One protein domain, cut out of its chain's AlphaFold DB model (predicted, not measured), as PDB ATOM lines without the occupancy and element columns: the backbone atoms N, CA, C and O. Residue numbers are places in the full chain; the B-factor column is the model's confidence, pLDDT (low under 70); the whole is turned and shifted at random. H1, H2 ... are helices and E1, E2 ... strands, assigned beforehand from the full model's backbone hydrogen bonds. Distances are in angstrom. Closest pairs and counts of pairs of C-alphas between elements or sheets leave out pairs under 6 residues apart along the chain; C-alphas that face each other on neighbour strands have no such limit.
ATOM      1  N   MET A   8     -65.312  93.408 -56.833       55.34
ATOM      2  CA  MET A   8     -64.767  94.467 -57.707       55.34
ATOM      3  C   MET A   8     -65.190  95.882 -57.274       55.34
ATOM      4  O   MET A   8     -64.544  96.865 -57.628       55.34
ATOM      5  N   GLN A   9     -66.284  95.977 -56.517       60.62
ATOM      6  CA  GLN A   9     -66.829  97.196 -55.931       60.62
ATOM      7  C   GLN A   9     -66.774  97.054 -54.409       60.62
ATOM      8  O   GLN A   9     -67.764  96.730 -53.762       60.62
ATOM      9  N   LEU A  10     -65.584  97.233 -53.842       53.69
ATOM     10  CA  LEU A  10     -65.436  97.386 -52.400       53.69
ATOM     11  C   LEU A  10     -65.953  98.770 -52.012       53.69
ATOM     12  O   LEU A  10     -65.410  99.789 -52.451       53.69
ATOM     13  N   GLU A  11     -67.004  98.808 -51.195       47.16
ATOM     14  CA  GLU A  11     -67.404 100.042 -50.529       47.16
ATOM     15  C   GLU A  11     -66.233 100.551 -49.685       47.16
ATOM     16  O   GLU A  11     -65.470  99.776 -49.099       47.16
ATOM     17  N   ARG A  12     -66.049 101.876 -49.664       47.00
ATOM     18  CA  ARG A  12     -64.993 102.477 -48.846       47.00
ATOM     19  C   ARG A  12     -65.232 102.069 -47.389       47.00
ATOM     20  O   ARG A  12     -66.380 102.134 -46.948       47.00
ATOM     21  N   PRO A  13     -64.187 101.673 -46.642       48.34
ATOM     22  CA  PRO A  13     -64.347 101.331 -45.238       48.34
ATOM     23  C   PRO A  13     -65.048 102.487 -44.504       48.34
ATOM     24  O   PRO A  13     -64.774 103.654 -44.811       48.34
ATOM     25  N   PRO A  14     -65.975 102.189 -43.577       45.28
ATOM     26  CA  PRO A  14     -66.767 103.205 -42.901       45.28
ATOM     27  C   PRO A  14     -65.850 104.227 -42.222       45.28
ATOM     28  O   PRO A  14     -64.946 103.878 -41.457       45.28
ATOM     29  N   ASN A  15     -66.065 105.505 -42.536       41.41
ATOM     30  CA  ASN A  15     -65.290 106.603 -41.971       41.41
ATOM     31  C   ASN A  15     -65.841 106.890 -40.564       41.41
ATOM     32  O   ASN A  15     -66.990 107.280 -40.392       41.41
ATOM     33  N   ALA A  16     -65.033 106.613 -39.550       48.09
ATOM     34  CA  ALA A  16     -65.279 106.812 -38.140       48.09
ATOM     35  C   ALA A  16     -64.870 108.238 -37.793       48.09
ATOM     36  O   ALA A  16     -63.701 108.627 -37.759       48.09
ATOM     37  N   THR A  17     -65.904 109.011 -37.555       44.91
ATOM     38  CA  THR A  17     -65.884 110.435 -37.348       44.91
ATOM     39  C   THR A  17     -65.678 110.787 -35.867       44.91
ATOM     40  O   THR A  17     -66.191 110.132 -34.961       44.91
ATOM     41  N   CYS A  18     -64.884 111.819 -35.582       49.06
ATOM     42  CA  CYS A  18     -64.586 112.287 -34.226       49.06
ATOM     43  C   CYS A  18     -65.664 113.254 -33.735       49.06
ATOM     44  O   CYS A  18     -65.739 114.350 -34.271       49.06
ATOM     45  N   CYS A  19     -66.442 112.869 -32.720       55.47
ATOM     46  CA  CYS A  19     -67.494 113.685 -32.108       55.47
ATOM     47  C   CYS A  19     -66.932 114.781 -31.178       55.47
ATOM     48  O   CYS A  19     -66.506 114.501 -30.059       55.47
ATOM     49  N   ILE A  20     -67.000 116.040 -31.597       71.06
ATOM     50  CA  ILE A  20     -66.687 117.235 -30.806       71.06
ATOM     51  C   ILE A  20     -67.995 117.876 -30.349       71.06
ATOM     52  O   ILE A  20     -68.925 117.994 -31.139       71.06
ATOM     53  N   GLN A  21     -68.090 118.319 -29.092       74.81
ATOM     54  CA  GLN A  21     -69.270 119.053 -28.617       74.81
ATOM     55  C   GLN A  21     -69.528 120.292 -29.480       74.81
ATOM     56  O   GLN A  21     -68.642 121.134 -29.642       74.81
ATOM     57  N   ARG A  22     -70.769 120.448 -29.952       76.50
ATOM     58  CA  ARG A  22     -71.173 121.559 -30.829       76.50
ATOM     59  C   ARG A  22     -70.872 122.943 -30.244       76.50
ATOM     60  O   ARG A  22     -70.555 123.862 -30.982       76.50
ATOM     61  N   ALA A  23     -70.913 123.088 -28.919       80.31
ATOM     62  CA  ALA A  23     -70.615 124.350 -28.239       80.31
ATOM     63  C   ALA A  23     -69.136 124.777 -28.322       80.31
ATOM     64  O   ALA A  23     -68.829 125.950 -28.127       80.31
ATOM     65  N   LYS A  24     -68.210 123.841 -28.575       78.94
ATOM     66  CA  LYS A  24     -66.764 124.114 -28.616       78.94
ATOM     67  C   LYS A  24     -66.229 124.352 -30.026       78.94
ATOM     68  O   LYS A  24     -65.120 124.852 -30.160       78.94
ATOM     69  N   PHE A  25     -66.989 123.997 -31.059       79.25
ATOM     70  CA  PHE A  25     -66.553 124.088 -32.448       79.25
ATOM     71  C   PHE A  25     -67.583 124.841 -33.286       79.25
ATOM     72  O   PHE A  25     -68.754 124.466 -33.334       79.25
ATOM     73  N   ASP A  26     -67.135 125.887 -33.977       84.31
ATOM     74  CA  ASP A  26     -67.974 126.670 -34.881       84.31
ATOM     75  C   ASP A  26     -68.231 125.904 -36.191       84.31
ATOM     76  O   ASP A  26     -67.574 126.109 -37.214       84.31
ATOM     77  N   ALA A  27     -69.205 124.992 -36.143       84.44
ATOM     78  CA  ALA A  27     -69.639 124.192 -37.289       84.44
ATOM     79  C   ALA A  27     -70.087 125.066 -38.460       84.44
ATOM     80  O   ALA A  27     -69.804 124.767 -39.617       84.44
ATOM     81  N   THR A  28     -70.804 126.143 -38.145       89.19
ATOM     82  CA  THR A  28     -71.364 127.072 -39.123       89.19
ATOM     83  C   THR A  28     -70.266 127.841 -39.841       89.19
ATOM     84  O   THR A  28     -70.267 127.900 -41.068       89.19
ATOM     85  N   GLY A  29     -69.278 128.360 -39.111       90.31
ATOM     86  CA  GLY A  29     -68.103 129.003 -39.690       90.31
ATOM     87  C   GLY A  29     -67.294 128.035 -40.549       90.31
ATOM     88  O   GLY A  29     -66.927 128.357 -41.676       90.31
ATOM     89  N   PHE A  30     -67.084 126.808 -40.072       87.12
ATOM     90  CA  PHE A  30     -66.381 125.785 -40.839       87.12
ATOM     91  C   PHE A  30     -67.105 125.419 -42.146       87.12
ATOM     92  O   PHE A  30     -66.489 125.455 -43.210       87.12
ATOM     93  N   LEU A  31     -68.409 125.120 -42.096       88.94
ATOM     94  CA  LEU A  31     -69.190 124.775 -43.288       88.94
ATOM     95  C   LEU A  31     -69.299 125.936 -44.273       88.94
ATOM     96  O   LEU A  31     -69.158 125.717 -45.470       88.94
ATOM     97  N   THR A  32     -69.495 127.166 -43.796       93.56
ATOM     98  CA  THR A  32     -69.551 128.344 -44.679       93.56
ATOM     99  C   THR A  32     -68.218 128.590 -45.383       93.56
ATOM    100  O   THR A  32     -68.201 128.918 -46.568       93.56
ATOM    101  N   VAL A  33     -67.088 128.382 -44.694       93.69
ATOM    102  CA  VAL A  33     -65.756 128.416 -45.316       93.69
ATOM    103  C   VAL A  33     -65.608 127.287 -46.335       93.69
ATOM    104  O   VAL A  33     -65.108 127.532 -47.429       93.69
ATOM    105  N   LEU A  34     -66.066 126.077 -46.013       91.19
ATOM    106  CA  LEU A  34     -65.976 124.919 -46.901       91.19
ATOM    107  C   LEU A  34     -66.821 125.111 -48.171       91.19
ATOM    108  O   LEU A  34     -66.323 124.900 -49.272       91.19
ATOM    109  N   GLU A  35     -68.056 125.593 -48.044       93.75
ATOM    110  CA  GLU A  35     -68.924 125.933 -49.178       93.75
ATOM    111  C   GLU A  35     -68.349 127.066 -50.022       93.75
ATOM    112  O   GLU A  35     -68.409 127.015 -51.250       93.75
ATOM    113  N   LYS A  36     -67.739 128.072 -49.385       95.94
ATOM    114  CA  LYS A  36     -67.034 129.131 -50.106       95.94
ATOM    115  C   LYS A  36     -65.867 128.564 -50.913       95.94
ATOM    116  O   LYS A  36     -65.749 128.886 -52.088       95.94
ATOM    117  N   VAL A  37     -65.045 127.696 -50.316       94.12
ATOM    118  CA  VAL A  37     -63.931 127.037 -51.015       94.12
ATOM    119  C   VAL A  37     -64.437 126.176 -52.169       94.12
ATOM    120  O   VAL A  37     -63.877 126.257 -53.256       94.12
ATOM    121  N   LEU A  38     -65.506 125.399 -51.976       94.56
ATOM    122  CA  LEU A  38     -66.116 124.607 -53.047       94.56
ATOM    123  C   LEU A  38     -66.630 125.491 -54.185       94.56
ATOM    124  O   LEU A  38     -66.342 125.218 -55.346       94.56
ATOM    125  N   LYS A  39     -67.320 126.589 -53.867       95.88
ATOM    126  CA  LYS A  39     -67.787 127.558 -54.864       95.88
ATOM    127  C   LYS A  39     -66.624 128.198 -55.625       95.88
ATOM    128  O   LYS A  39     -66.684 128.311 -56.848       95.88
ATOM    129  N   ASP A  40     -65.567 128.586 -54.914       94.12
ATOM    130  CA  ASP A  40     -64.368 129.179 -55.505       94.12
ATOM    131  C   ASP A  40     -63.653 128.164 -56.414       94.12
ATOM    132  O   ASP A  40     -63.274 128.518 -57.530       94.12
ATOM    133  N   LEU A  41     -63.535 126.896 -55.995       92.75
ATOM    134  CA  LEU A  41     -62.978 125.798 -56.799       92.75
ATOM    135  C   LEU A  41     -63.826 125.505 -58.044       92.75
ATOM    136  O   LEU A  41     -63.273 125.341 -59.128       92.75
ATOM    137  N   HIS A  42     -65.152 125.513 -57.922       92.62
ATOM    138  CA  HIS A  42     -66.058 125.292 -59.050       92.62
ATOM    139  C   HIS A  42     -66.000 126.443 -60.069       92.62
ATOM    140  O   HIS A  42     -66.152 126.244 -61.272       92.62
ATOM    141  N   SER A  43     -65.703 127.662 -59.609       92.50
ATOM    142  CA  SER A  43     -65.551 128.839 -60.472       92.50
ATOM    143  C   SER A  43     -64.225 128.896 -61.256       92.50
ATOM    144  O   SER A  43     -63.972 129.865 -61.974       92.50
ATOM    145  N   GLN A  44     -63.376 127.861 -61.182       92.00
ATOM    146  CA  GLN A  44     -62.053 127.834 -61.825       92.00
ATOM    147  C   GLN A  44     -62.079 127.567 -63.342       92.00
ATOM    148  O   GLN A  44     -61.036 127.297 -63.938       92.00
ATOM    149  N   GLU A  45     -63.224 127.703 -64.016       92.00
ATOM    150  CA  GLU A  45     -63.332 127.531 -65.475       92.00
ATOM    151  C   GLU A  45     -62.357 128.445 -66.243       92.00
ATOM    152  O   GLU A  45     -61.721 128.021 -67.212       92.00
ATOM    153  N   LEU A  46     -62.175 129.687 -65.778       91.81
ATOM    154  CA  LEU A  46     -61.199 130.617 -66.356       91.81
ATOM    155  C   LEU A  46     -59.763 130.092 -66.223       91.81
ATOM    156  O   LEU A  46     -59.000 130.152 -67.183       91.81
ATOM    157  N   LEU A  47     -59.420 129.486 -65.082       92.75
ATOM    158  CA  LEU A  47     -58.100 128.897 -64.854       92.75
ATOM    159  C   LEU A  47     -57.839 127.710 -65.793       92.75
ATOM    160  O   LEU A  47     -56.733 127.568 -66.317       92.75
ATOM    161  N   HIS A  48     -58.855 126.880 -66.055       93.12
ATOM    162  CA  HIS A  48     -58.765 125.800 -67.044       93.12
ATOM    163  C   HIS A  48     -58.536 126.341 -68.462       93.12
ATOM    164  O   HIS A  48     -57.681 125.820 -69.188       93.12
ATOM    165  N   LYS A  49     -59.259 127.402 -68.853       95.31
ATOM    166  CA  LYS A  49     -59.080 128.072 -70.153       95.31
ATOM    167  C   LYS A  49     -57.673 128.652 -70.287       95.31
ATOM    168  O   LYS A  49     -57.003 128.393 -71.288       95.31
ATOM    169  N   ASP A  50     -57.183 129.342 -69.263       94.38
ATOM    170  CA  ASP A  50     -55.846 129.939 -69.255       94.38
ATOM    171  C   ASP A  50     -54.740 128.880 -69.321       94.38
ATOM    172  O   ASP A  50     -53.804 129.007 -70.115       94.38
ATOM    173  N   ALA A  51     -54.866 127.786 -68.562       95.62
ATOM    174  CA  ALA A  51     -53.927 126.667 -68.624       95.62
ATOM    175  C   ALA A  51     -53.904 126.008 -70.017       95.62
ATOM    176  O   ALA A  51     -52.834 125.645 -70.524       95.62
ATOM    177  N   ALA A  52     -55.060 125.893 -70.679       96.00
ATOM    178  CA  ALA A  52     -55.158 125.370 -72.041       96.00
ATOM    179  C   ALA A  52     -54.521 126.317 -73.074       96.00
ATOM    180  O   ALA A  52     -53.758 125.871 -73.942       96.00
ATOM    181  N   ILE A  53     -54.772 127.627 -72.963       97.38
ATOM    182  CA  ILE A  53     -54.164 128.654 -73.820       97.38
ATOM    183  C   ILE A  53     -52.645 128.644 -73.649       97.38
ATOM    184  O   ILE A  53     -51.917 128.574 -74.645       97.38
ATOM    185  N   LEU A  54     -52.155 128.637 -72.406       97.50
ATOM    186  CA  LEU A  54     -50.729 128.595 -72.098       97.50
ATOM    187  C   LEU A  54     -50.079 127.321 -72.649       97.50
ATOM    188  O   LEU A  54     -49.034 127.393 -73.299       97.50
ATOM    189  N   SER A  55     -50.723 126.165 -72.479       97.88
ATOM    190  CA  SER A  55     -50.263 124.893 -73.050       97.88
ATOM    191  C   SER A  55     -50.137 124.963 -74.577       97.88
ATOM    192  O   SER A  55     -49.116 124.553 -75.138       97.88
ATOM    193  N   ARG A  56     -51.133 125.535 -75.268       97.69
ATOM    194  CA  ARG A  56     -51.128 125.684 -76.733       97.69
ATOM    195  C   ARG A  56     -50.084 126.694 -77.211       97.69
ATOM    196  O   ARG A  56     -49.436 126.464 -78.237       97.69
ATOM    197  N   LEU A  57     -49.894 127.785 -76.473       97.62
ATOM    198  CA  LEU A  57     -48.861 128.783 -76.739       97.62
ATOM    199  C   LEU A  57     -47.466 128.163 -76.618       97.62
ATOM    200  O   LEU A  57     -46.679 128.235 -77.565       97.62
ATOM    201  N   ILE A  58     -47.191 127.480 -75.502       97.19
ATOM    202  CA  ILE A  58     -45.928 126.768 -75.280       97.19
ATOM    203  C   ILE A  58     -45.705 125.757 -76.396       97.19
ATOM    204  O   ILE A  58     -44.623 125.737 -76.971       97.19
ATOM    205  N   TYR A  59     -46.711 124.965 -76.769       97.50
ATOM    206  CA  TYR A  59     -46.589 123.996 -77.857       97.50
ATOM    207  C   TYR A  59     -46.138 124.646 -79.176       97.50
ATOM    208  O   TYR A  59     -45.190 124.178 -79.809       97.50
ATOM    209  N   ARG A  60     -46.754 125.774 -79.559       96.94
ATOM    210  CA  ARG A  60     -46.391 126.523 -80.775       96.94
ATOM    211  C   ARG A  60     -44.991 127.138 -80.698       96.94
ATOM    212  O   ARG A  60     -44.278 127.160 -81.702       96.94
ATOM    213  N   MET A  61     -44.594 127.638 -79.530       96.56
ATOM    214  CA  MET A  61     -43.321 128.342 -79.332       96.56
ATOM    215  C   MET A  61     -42.138 127.406 -79.072       96.56
ATOM    216  O   MET A  61     -41.002 127.747 -79.407       96.56
ATOM    217  N   LYS A  62     -42.387 126.209 -78.531       94.12
ATOM    218  CA  LYS A  62     -41.358 125.265 -78.074       94.12
ATOM    219  C   LYS A  62     -40.380 124.875 -79.174       94.12
ATOM    220  O   LYS A  62     -39.227 124.607 -78.867       94.12
ATOM    221  N   SER A  63     -40.787 124.846 -80.443       93.44
ATOM    222  CA  SER A  63     -39.884 124.518 -81.556       93.44
ATOM    223  C   SER A  63     -38.900 125.646 -81.881       93.44
ATOM    224  O   SER A  63     -37.727 125.362 -82.107       93.44
ATOM    225  N   LYS A  64     -39.360 126.904 -81.862       96.38
ATOM    226  CA  LYS A  64     -38.572 128.091 -82.229       96.38
ATOM    227  C   LYS A  64     -37.713 128.618 -81.080       96.38
ATOM    228  O   LYS A  64     -36.621 129.120 -81.310       96.38
ATOM    229  N   PHE A  65     -38.186 128.464 -79.848       96.62
ATOM    230  CA  PHE A  65     -37.608 129.087 -78.657       96.62
ATOM    231  C   PHE A  65     -37.128 128.049 -77.631       96.62
ATOM    232  O   PHE A  65     -37.249 128.245 -76.427       96.62
ATOM    233  N   ARG A  66     -36.564 126.923 -78.095       92.00
ATOM    234  CA  ARG A  66     -36.100 125.812 -77.228       92.00
ATOM    235  C   ARG A  66     -35.144 126.255 -76.116       92.00
ATOM    236  O   ARG A  66     -35.168 125.702 -75.019       92.00
ATOM    237  N   ASN A  67     -34.301 127.241 -76.418       93.25
ATOM    238  CA  ASN A  67     -33.269 127.743 -75.512       93.25
ATOM    239  C   ASN A  67     -33.655 129.056 -74.825       93.25
ATOM    240  O   ASN A  67     -32.873 129.558 -74.020       93.25
ATOM    241  N   ASP A  68     -34.835 129.598 -75.120       97.44
ATOM    242  CA  ASP A  68     -35.292 130.828 -74.495       97.44
ATOM    243  C   ASP A  68     -35.642 130.591 -73.019       97.44
ATOM    244  O   ASP A  68     -36.311 129.615 -72.657       97.44
ATOM    245  N   LYS A  69     -35.178 131.490 -72.147       96.44
ATOM    246  CA  LYS A  69     -35.409 131.380 -70.701       96.44
ATOM    247  C   LYS A  69     -36.871 131.651 -70.339       96.44
ATOM    248  O   LYS A  69     -37.396 130.986 -69.446       96.44
ATOM    249  N   GLY A  70     -37.534 132.567 -71.045       96.06
ATOM    250  CA  GLY A  70     -38.941 132.901 -70.834       96.06
ATOM    251  C   GLY A  70     -39.854 131.715 -71.134       96.06
ATOM    252  O   GLY A  70     -40.654 131.323 -70.288       96.06
ATOM    253  N   VAL A  71     -39.663 131.052 -72.278       96.06
ATOM    254  CA  VAL A  71     -40.449 129.858 -72.650       96.06
ATOM    255  C   VAL A  71     -40.225 128.693 -71.680       96.06
ATOM    256  O   VAL A  71     -41.166 127.959 -71.356       96.06
ATOM    257  N   LYS A  72     -39.006 128.529 -71.149       95.88
ATOM    258  CA  LYS A  72     -38.733 127.549 -70.085       95.88
ATOM    259  C   LYS A  72     -39.466 127.892 -68.784       95.88
ATOM    260  O   LYS A  72     -40.045 126.994 -68.176       95.88
ATOM    261  N   ALA A  73     -39.481 129.161 -68.373       97.38
ATOM    262  CA  ALA A  73     -40.230 129.607 -67.198       97.38
ATOM    263  C   ALA A  73     -41.743 129.393 -67.374       97.38
ATOM    264  O   ALA A  73     -42.373 128.787 -66.511       97.38
ATOM    265  N   MET A  74     -42.303 129.759 -68.532       96.81
ATOM    266  CA  MET A  74     -43.702 129.476 -68.884       96.81
ATOM    267  C   MET A  74     -44.012 127.977 -68.823       96.81
ATOM    268  O   MET A  74     -45.040 127.580 -68.285       96.81
ATOM    269  N   SER A  75     -43.102 127.127 -69.307       96.38
ATOM    270  CA  SER A  75     -43.256 125.668 -69.235       96.38
ATOM    271  C   SER A  75     -43.300 125.145 -67.796       96.38
ATOM    272  O   SER A  75     -44.073 124.232 -67.509       96.38
ATOM    273  N   LYS A  76     -42.507 125.725 -66.882       96.75
ATOM    274  CA  LYS A  76     -42.555 125.395 -65.448       96.75
ATOM    275  C   LYS A  76     -43.893 125.811 -64.829       96.75
ATOM    276  O   LYS A  76     -44.507 124.995 -64.148       96.75
ATOM    277  N   VAL A  77     -44.365 127.027 -65.121       97.38
ATOM    278  CA  VAL A  77     -45.678 127.521 -64.663       97.38
ATOM    279  C   VAL A  77     -46.800 126.618 -65.171       97.38
ATOM    280  O   VAL A  77     -47.613 126.154 -64.379       97.38
ATOM    281  N   ASN A  78     -46.795 126.280 -66.462       97.00
ATOM    282  CA  ASN A  78     -47.795 125.396 -67.053       97.00
ATOM    283  C   ASN A  78     -47.801 124.008 -66.404       97.00
ATOM    284  O   ASN A  78     -48.859 123.447 -66.155       97.00
ATOM    285  N   ARG A  79     -46.626 123.452 -66.082       96.12
ATOM    286  CA  ARG A  79     -46.542 122.170 -65.374       96.12
ATOM    287  C   ARG A  79     -47.100 122.260 -63.952       96.12
ATOM    288  O   ARG A  79     -47.796 121.345 -63.532       96.12
ATOM    289  N   GLY A  80     -46.831 123.353 -63.240       95.56
ATOM    290  CA  GLY A  80     -47.434 123.619 -61.932       95.56
ATOM    291  C   GLY A  80     -48.958 123.720 -62.007       95.56
ATOM    292  O   GLY A  80     -49.643 123.084 -61.215       95.56
ATOM    293  N   LEU A  81     -49.481 124.440 -63.005       94.69
ATOM    294  CA  LEU A  81     -50.919 124.559 -63.257       94.69
ATOM    295  C   LEU A  81     -51.560 123.205 -63.573       94.69
ATOM    296  O   LEU A  81     -52.553 122.851 -62.956       94.69
ATOM    297  N   LEU A  82     -50.975 122.415 -64.478       92.75
ATOM    298  CA  LEU A  82     -51.498 121.086 -64.810       92.75
ATOM    299  C   LEU A  82     -51.483 120.146 -63.600       92.75
ATOM    300  O   LEU A  82     -52.449 119.418 -63.391       92.75
ATOM    301  N   ASN A  83     -50.429 120.192 -62.780       94.38
ATOM    302  CA  ASN A  83     -50.383 119.434 -61.533       94.38
ATOM    303  C   ASN A  83     -51.496 119.884 -60.579       94.38
ATOM    304  O   ASN A  83     -52.211 119.040 -60.049       94.38
ATOM    305  N   TYR A  84     -51.674 121.193 -60.393       92.62
ATOM    306  CA  TYR A  84     -52.738 121.742 -59.558       92.62
ATOM    307  C   TYR A  84     -54.131 121.311 -60.043       92.62
ATOM    308  O   TYR A  84     -54.913 120.815 -59.246       92.62
ATOM    309  N   LEU A  85     -54.410 121.395 -61.347       90.75
ATOM    310  CA  LEU A  85     -55.687 120.961 -61.928       90.75
ATOM    311  C   LEU A  85     -55.891 119.436 -61.862       90.75
ATOM    312  O   LEU A  85     -57.024 118.966 -61.885       90.75
ATOM    313  N   SER A  86     -54.807 118.655 -61.794       90.62
ATOM    314  CA  SER A  86     -54.878 117.199 -61.615       90.62
ATOM    315  C   SER A  86     -55.145 116.777 -60.171       90.62
ATOM    316  O   SER A  86     -55.663 115.683 -59.944       90.62
ATOM    317  N   LEU A  87     -54.822 117.635 -59.194       88.25
ATOM    318  CA  LEU A  87     -55.278 117.462 -57.822       88.25
ATOM    319  C   LEU A  87     -56.778 117.728 -57.862       88.25
ATOM    320  O   LEU A  87     -57.206 118.871 -57.971       88.25
ATOM    321  N   SER A  88     -57.594 116.678 -57.831       86.38
ATOM    322  CA  SER A  88     -59.053 116.790 -57.816       86.38
ATOM    323  C   SER A  88     -59.550 117.330 -56.468       86.38
ATOM    324  O   SER A  88     -60.286 116.650 -55.757       86.38
ATOM    325  N   LEU A  89     -59.113 118.539 -56.102       89.12
ATOM    326  CA  LEU A  89     -59.355 119.187 -54.818       89.12
ATOM    327  C   LEU A  89     -60.846 119.353 -54.563       89.12
ATOM    328  O   LEU A  89     -61.286 119.118 -53.449       89.12
ATOM    329  N   GLU A  90     -61.625 119.675 -55.596       90.44
ATOM    330  CA  GLU A  90     -63.089 119.712 -55.525       90.44
ATOM    331  C   GLU A  90     -63.643 118.413 -54.929       90.44
ATOM    332  O   GLU A  90     -64.379 118.447 -53.948       90.44
ATOM    333  N   LYS A  91     -63.197 117.254 -55.431       88.38
ATOM    334  CA  LYS A  91     -63.630 115.948 -54.916       88.38
ATOM    335  C   LYS A  91     -63.184 115.718 -53.478       88.38
ATOM    336  O   LYS A  91     -63.935 115.132 -52.712       88.38
ATOM    337  N   GLU A  92     -61.984 116.156 -53.107       87.25
ATOM    338  CA  GLU A  92     -61.487 116.003 -51.734       87.25
ATOM    339  C   GLU A  92     -62.252 116.882 -50.738       87.25
ATOM    340  O   GLU A  92     -62.584 116.421 -49.647       87.25
ATOM    341  N   TYR A  93     -62.595 118.116 -51.112       89.38
ATOM    342  CA  TYR A  93     -63.421 118.990 -50.278       89.38
ATOM    343  C   TYR A  93     -64.880 118.526 -50.228       89.38
ATOM    344  O   TYR A  93     -65.487 118.609 -49.164       89.38
ATOM    345  N   GLU A  94     -65.427 117.972 -51.313       90.00
ATOM    346  CA  GLU A  94     -66.734 117.304 -51.295       90.00
ATOM    347  C   GLU A  94     -66.716 116.072 -50.389       90.00
ATOM    348  O   GLU A  94     -67.606 115.889 -49.563       90.00
ATOM    349  N   ASN A  95     -65.667 115.248 -50.466       86.69
ATOM    350  CA  ASN A  95     -65.484 114.127 -49.546       86.69
ATOM    351  C   ASN A  95     -65.442 114.631 -48.098       86.69
ATOM    352  O   ASN A  95     -66.171 114.118 -47.254       86.69
ATOM    353  N   LEU A  96     -64.646 115.667 -47.813       84.50
ATOM    354  CA  LEU A  96     -64.556 116.271 -46.484       84.50
ATOM    355  C   LEU A  96     -65.917 116.784 -46.000       84.50
ATOM    356  O   LEU A  96     -66.280 116.524 -44.857       84.50
ATOM    357  N   ARG A  97     -66.681 117.459 -46.866       87.81
ATOM    358  CA  ARG A  97     -68.046 117.919 -46.583       87.81
ATOM    359  C   ARG A  97     -68.957 116.757 -46.214       87.81
ATOM    360  O   ARG A  97     -69.652 116.827 -45.208       87.81
ATOM    361  N   ASN A  98     -68.914 115.690 -47.006       85.31
ATOM    362  CA  ASN A  98     -69.737 114.500 -46.816       85.31
ATOM    363  C   ASN A  98     -69.357 113.720 -45.549       85.31
ATOM    364  O   ASN A  98     -70.199 113.025 -44.991       85.31
ATOM    365  N   TYR A  99     -68.115 113.844 -45.076       78.25
ATOM    366  CA  TYR A  99     -67.666 113.240 -43.819       78.25
ATOM    367  C   TYR A  99     -67.987 114.071 -42.576       78.25
ATOM    368  O   TYR A  99     -67.880 113.555 -41.462       78.25
ATOM    369  N   VAL A 100     -68.373 115.338 -42.739       80.75
ATOM    370  CA  VAL A 100     -68.747 116.201 -41.618       80.75
ATOM    371  C   VAL A 100     -70.225 115.991 -41.315       80.75
ATOM    372  O   VAL A 100     -71.102 116.610 -41.910       80.75
ATOM    373  N   GLU A 101     -70.504 115.119 -40.352       78.25
ATOM    374  CA  GLU A 101     -71.849 114.961 -39.793       78.25
ATOM    375  C   GLU A 101     -72.045 115.962 -38.641       78.25
ATOM    376  O   GLU A 101     -71.204 116.078 -37.740       78.25
ATOM    377  N   ILE A 102     -73.154 116.704 -38.665       81.31
ATOM    378  CA  ILE A 102     -73.557 117.600 -37.575       81.31
ATOM    379  C   ILE A 102     -74.790 117.002 -36.911       81.31
ATOM    380  O   ILE A 102     -75.898 117.107 -37.433       81.31
ATOM    381  N   ASP A 103     -74.591 116.422 -35.732       81.88
ATOM    382  CA  ASP A 103     -75.669 115.989 -34.851       81.88
ATOM    383  C   ASP A 103     -76.071 117.131 -33.900       81.88
ATOM    384  O   ASP A 103     -75.344 118.112 -33.703       81.88
ATOM    385  N   ASN A 104     -77.230 117.005 -33.242       81.19
ATOM    386  CA  ASN A 104     -77.728 118.031 -32.314       81.19
ATOM    387  C   ASN A 104     -76.722 118.381 -31.199       81.19
ATOM    388  O   ASN A 104     -76.640 119.548 -30.812       81.19
ATOM    389  N   ASN A 105     -75.920 117.408 -30.743       79.31
ATOM    390  CA  ASN A 105     -74.966 117.580 -29.639       79.31
ATOM    391  C   ASN A 105     -73.483 117.529 -30.053       79.31
ATOM    392  O   ASN A 105     -72.645 118.090 -29.339       79.31
ATOM    393  N   TYR A 106     -73.140 116.886 -31.175       75.50
ATOM    394  CA  TYR A 106     -71.749 116.625 -31.555       75.50
ATOM    395  C   TYR A 106     -71.492 116.818 -33.055       75.50
ATOM    396  O   TYR A 106     -72.400 116.710 -33.870       75.50
ATOM    397  N   ILE A 107     -70.239 117.096 -33.410       76.00
ATOM    398  CA  ILE A 107     -69.759 117.309 -34.781       76.00
ATOM    399  C   ILE A 107     -68.642 116.328 -35.053       76.00
ATOM    400  O   ILE A 107     -67.776 116.155 -34.211       76.00
ATOM    401  N   LYS A 108     -68.655 115.720 -36.226       69.50
ATOM    402  CA  LYS A 108     -67.901 114.520 -36.557       69.50
ATOM    403  C   LYS A 108     -66.779 114.831 -37.574       69.50
ATOM    404  O   LYS A 108     -67.085 115.252 -38.681       69.50
ATOM    405  N   LEU A 109     -65.488 114.685 -37.206       67.06
ATOM    406  CA  LEU A 109     -64.304 115.062 -38.038       67.06
ATOM    407  C   LEU A 109     -63.290 113.904 -38.314       67.06
ATOM    408  O   LEU A 109     -63.259 112.950 -37.538       67.06
ATOM    409  N   PRO A 110     -62.412 113.960 -39.350       60.91
ATOM    410  CA  PRO A 110     -61.703 112.772 -39.881       60.91
ATOM    411  C   PRO A 110     -60.300 112.380 -39.325       60.91
ATOM    412  O   PRO A 110     -59.742 111.385 -39.781       60.91
ATOM    413  N   SER A 111     -59.679 113.073 -38.357       59.62
ATOM    414  CA  SER A 111     -58.254 112.834 -37.979       59.62
ATOM    415  C   SER A 111     -57.970 111.671 -37.007       59.62
ATOM    416  O   SER A 111     -56.846 111.176 -36.946       59.62
TER     417      SER A 111
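AT A GLANCE: This is residues 8 to 111 of the 362 residues of the protein "DUF4477 domain-containing protein" of Dufourea novaeangliae (UniProt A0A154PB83). The domain is a long, narrow helical hairpin with two legs: H1 and then H2 lead away from one end, the chain folds back at the far end, and H3 and then H4 return, H3 beside H2 and H4 beside H1. A small two-stranded antiparallel sheet, E1 beside E2, lies at the end where the legs begin and finish, and residues 8 to 14 stick out as a tail. The printed part has 104 residues, with four named helices and two named strands in the order E1, H1, H2, H3, H4, E2, and its class is mostly helix. It is extended, with a radius of gyration of the C-alphas of 20.6 A, and spans 65 by 38 by 20 A.

IN THESE COORDINATES: The strand E1, residues 18 to 21, begins with C-alpha 18 at (-64.586, 112.287, -34.226). The helix H1 covers residues 27 to 42 and is 22.1 A long from first to last C-alpha. H2, residues 45 to 61, is 24.4 A long and ends with C-alpha 61 at (-43.321, 128.342, -79.332). H3, residues 69 to 86, is the longest helix by residues and measures 25.7 A. H4, residues 89 to 99, measures 15.0 A. The strand E2, residues 106 to 109, ends with C-alpha 109 at (-64.304, 115.062, -38.038).

HOW THE PARTS SIT: E1 and E2 are antiparallel neighbours, with 145 degrees between their directions; N 20 and O 107 are 2.7 A apart and N 107 and O 20 are 2.8 A apart, both within hydrogen-bond range. Residues 101 to 102 also pair, antiparallel, with residues 107 to 108 of E2. The closest C-alphas of H4 and E2, those of Tyr 99 and Leu 109, are 6.9 A apart. H1 and H4 touch, with the closest C-alphas, those of Leu 41 and Glu 90, 6.2 A apart; they run opposite ways at a shallow tilt of 28 degrees. H1 and H2 meet only through their link. H2 and H3 form a helical hairpin and touch, the closest C-alphas being those of Ala 51 and Asn 78 at 6.5 A; they run opposite ways at a tilt of 37 degrees, only just steep. H3 and H4 are apart, as are H1 and H3, and H2 and H4. In H1, H2, H3 and H4 every O i to N i+4 pair is within hydrogen-bond range.

THE WHOLE: The two C-alphas farthest apart, those of Lys 64 and Asn 105, are 64.8 A apart. Residues 8 to 14 stand free, and so do residues 63 to 70, of which 69 and 70 belong to H3; the body without them spans 60 by 21 by 17 A. The printed part has no cut. No link between named elements is long: E1 to H1, H1 to H2 and H3 to H4 are tight, and H2 to H3 and H4 to E2 are short. The mean pLDDT of the printed part is 84.9, and the model's confidence is under 70 at residues 8 to 19 and 108 to 111.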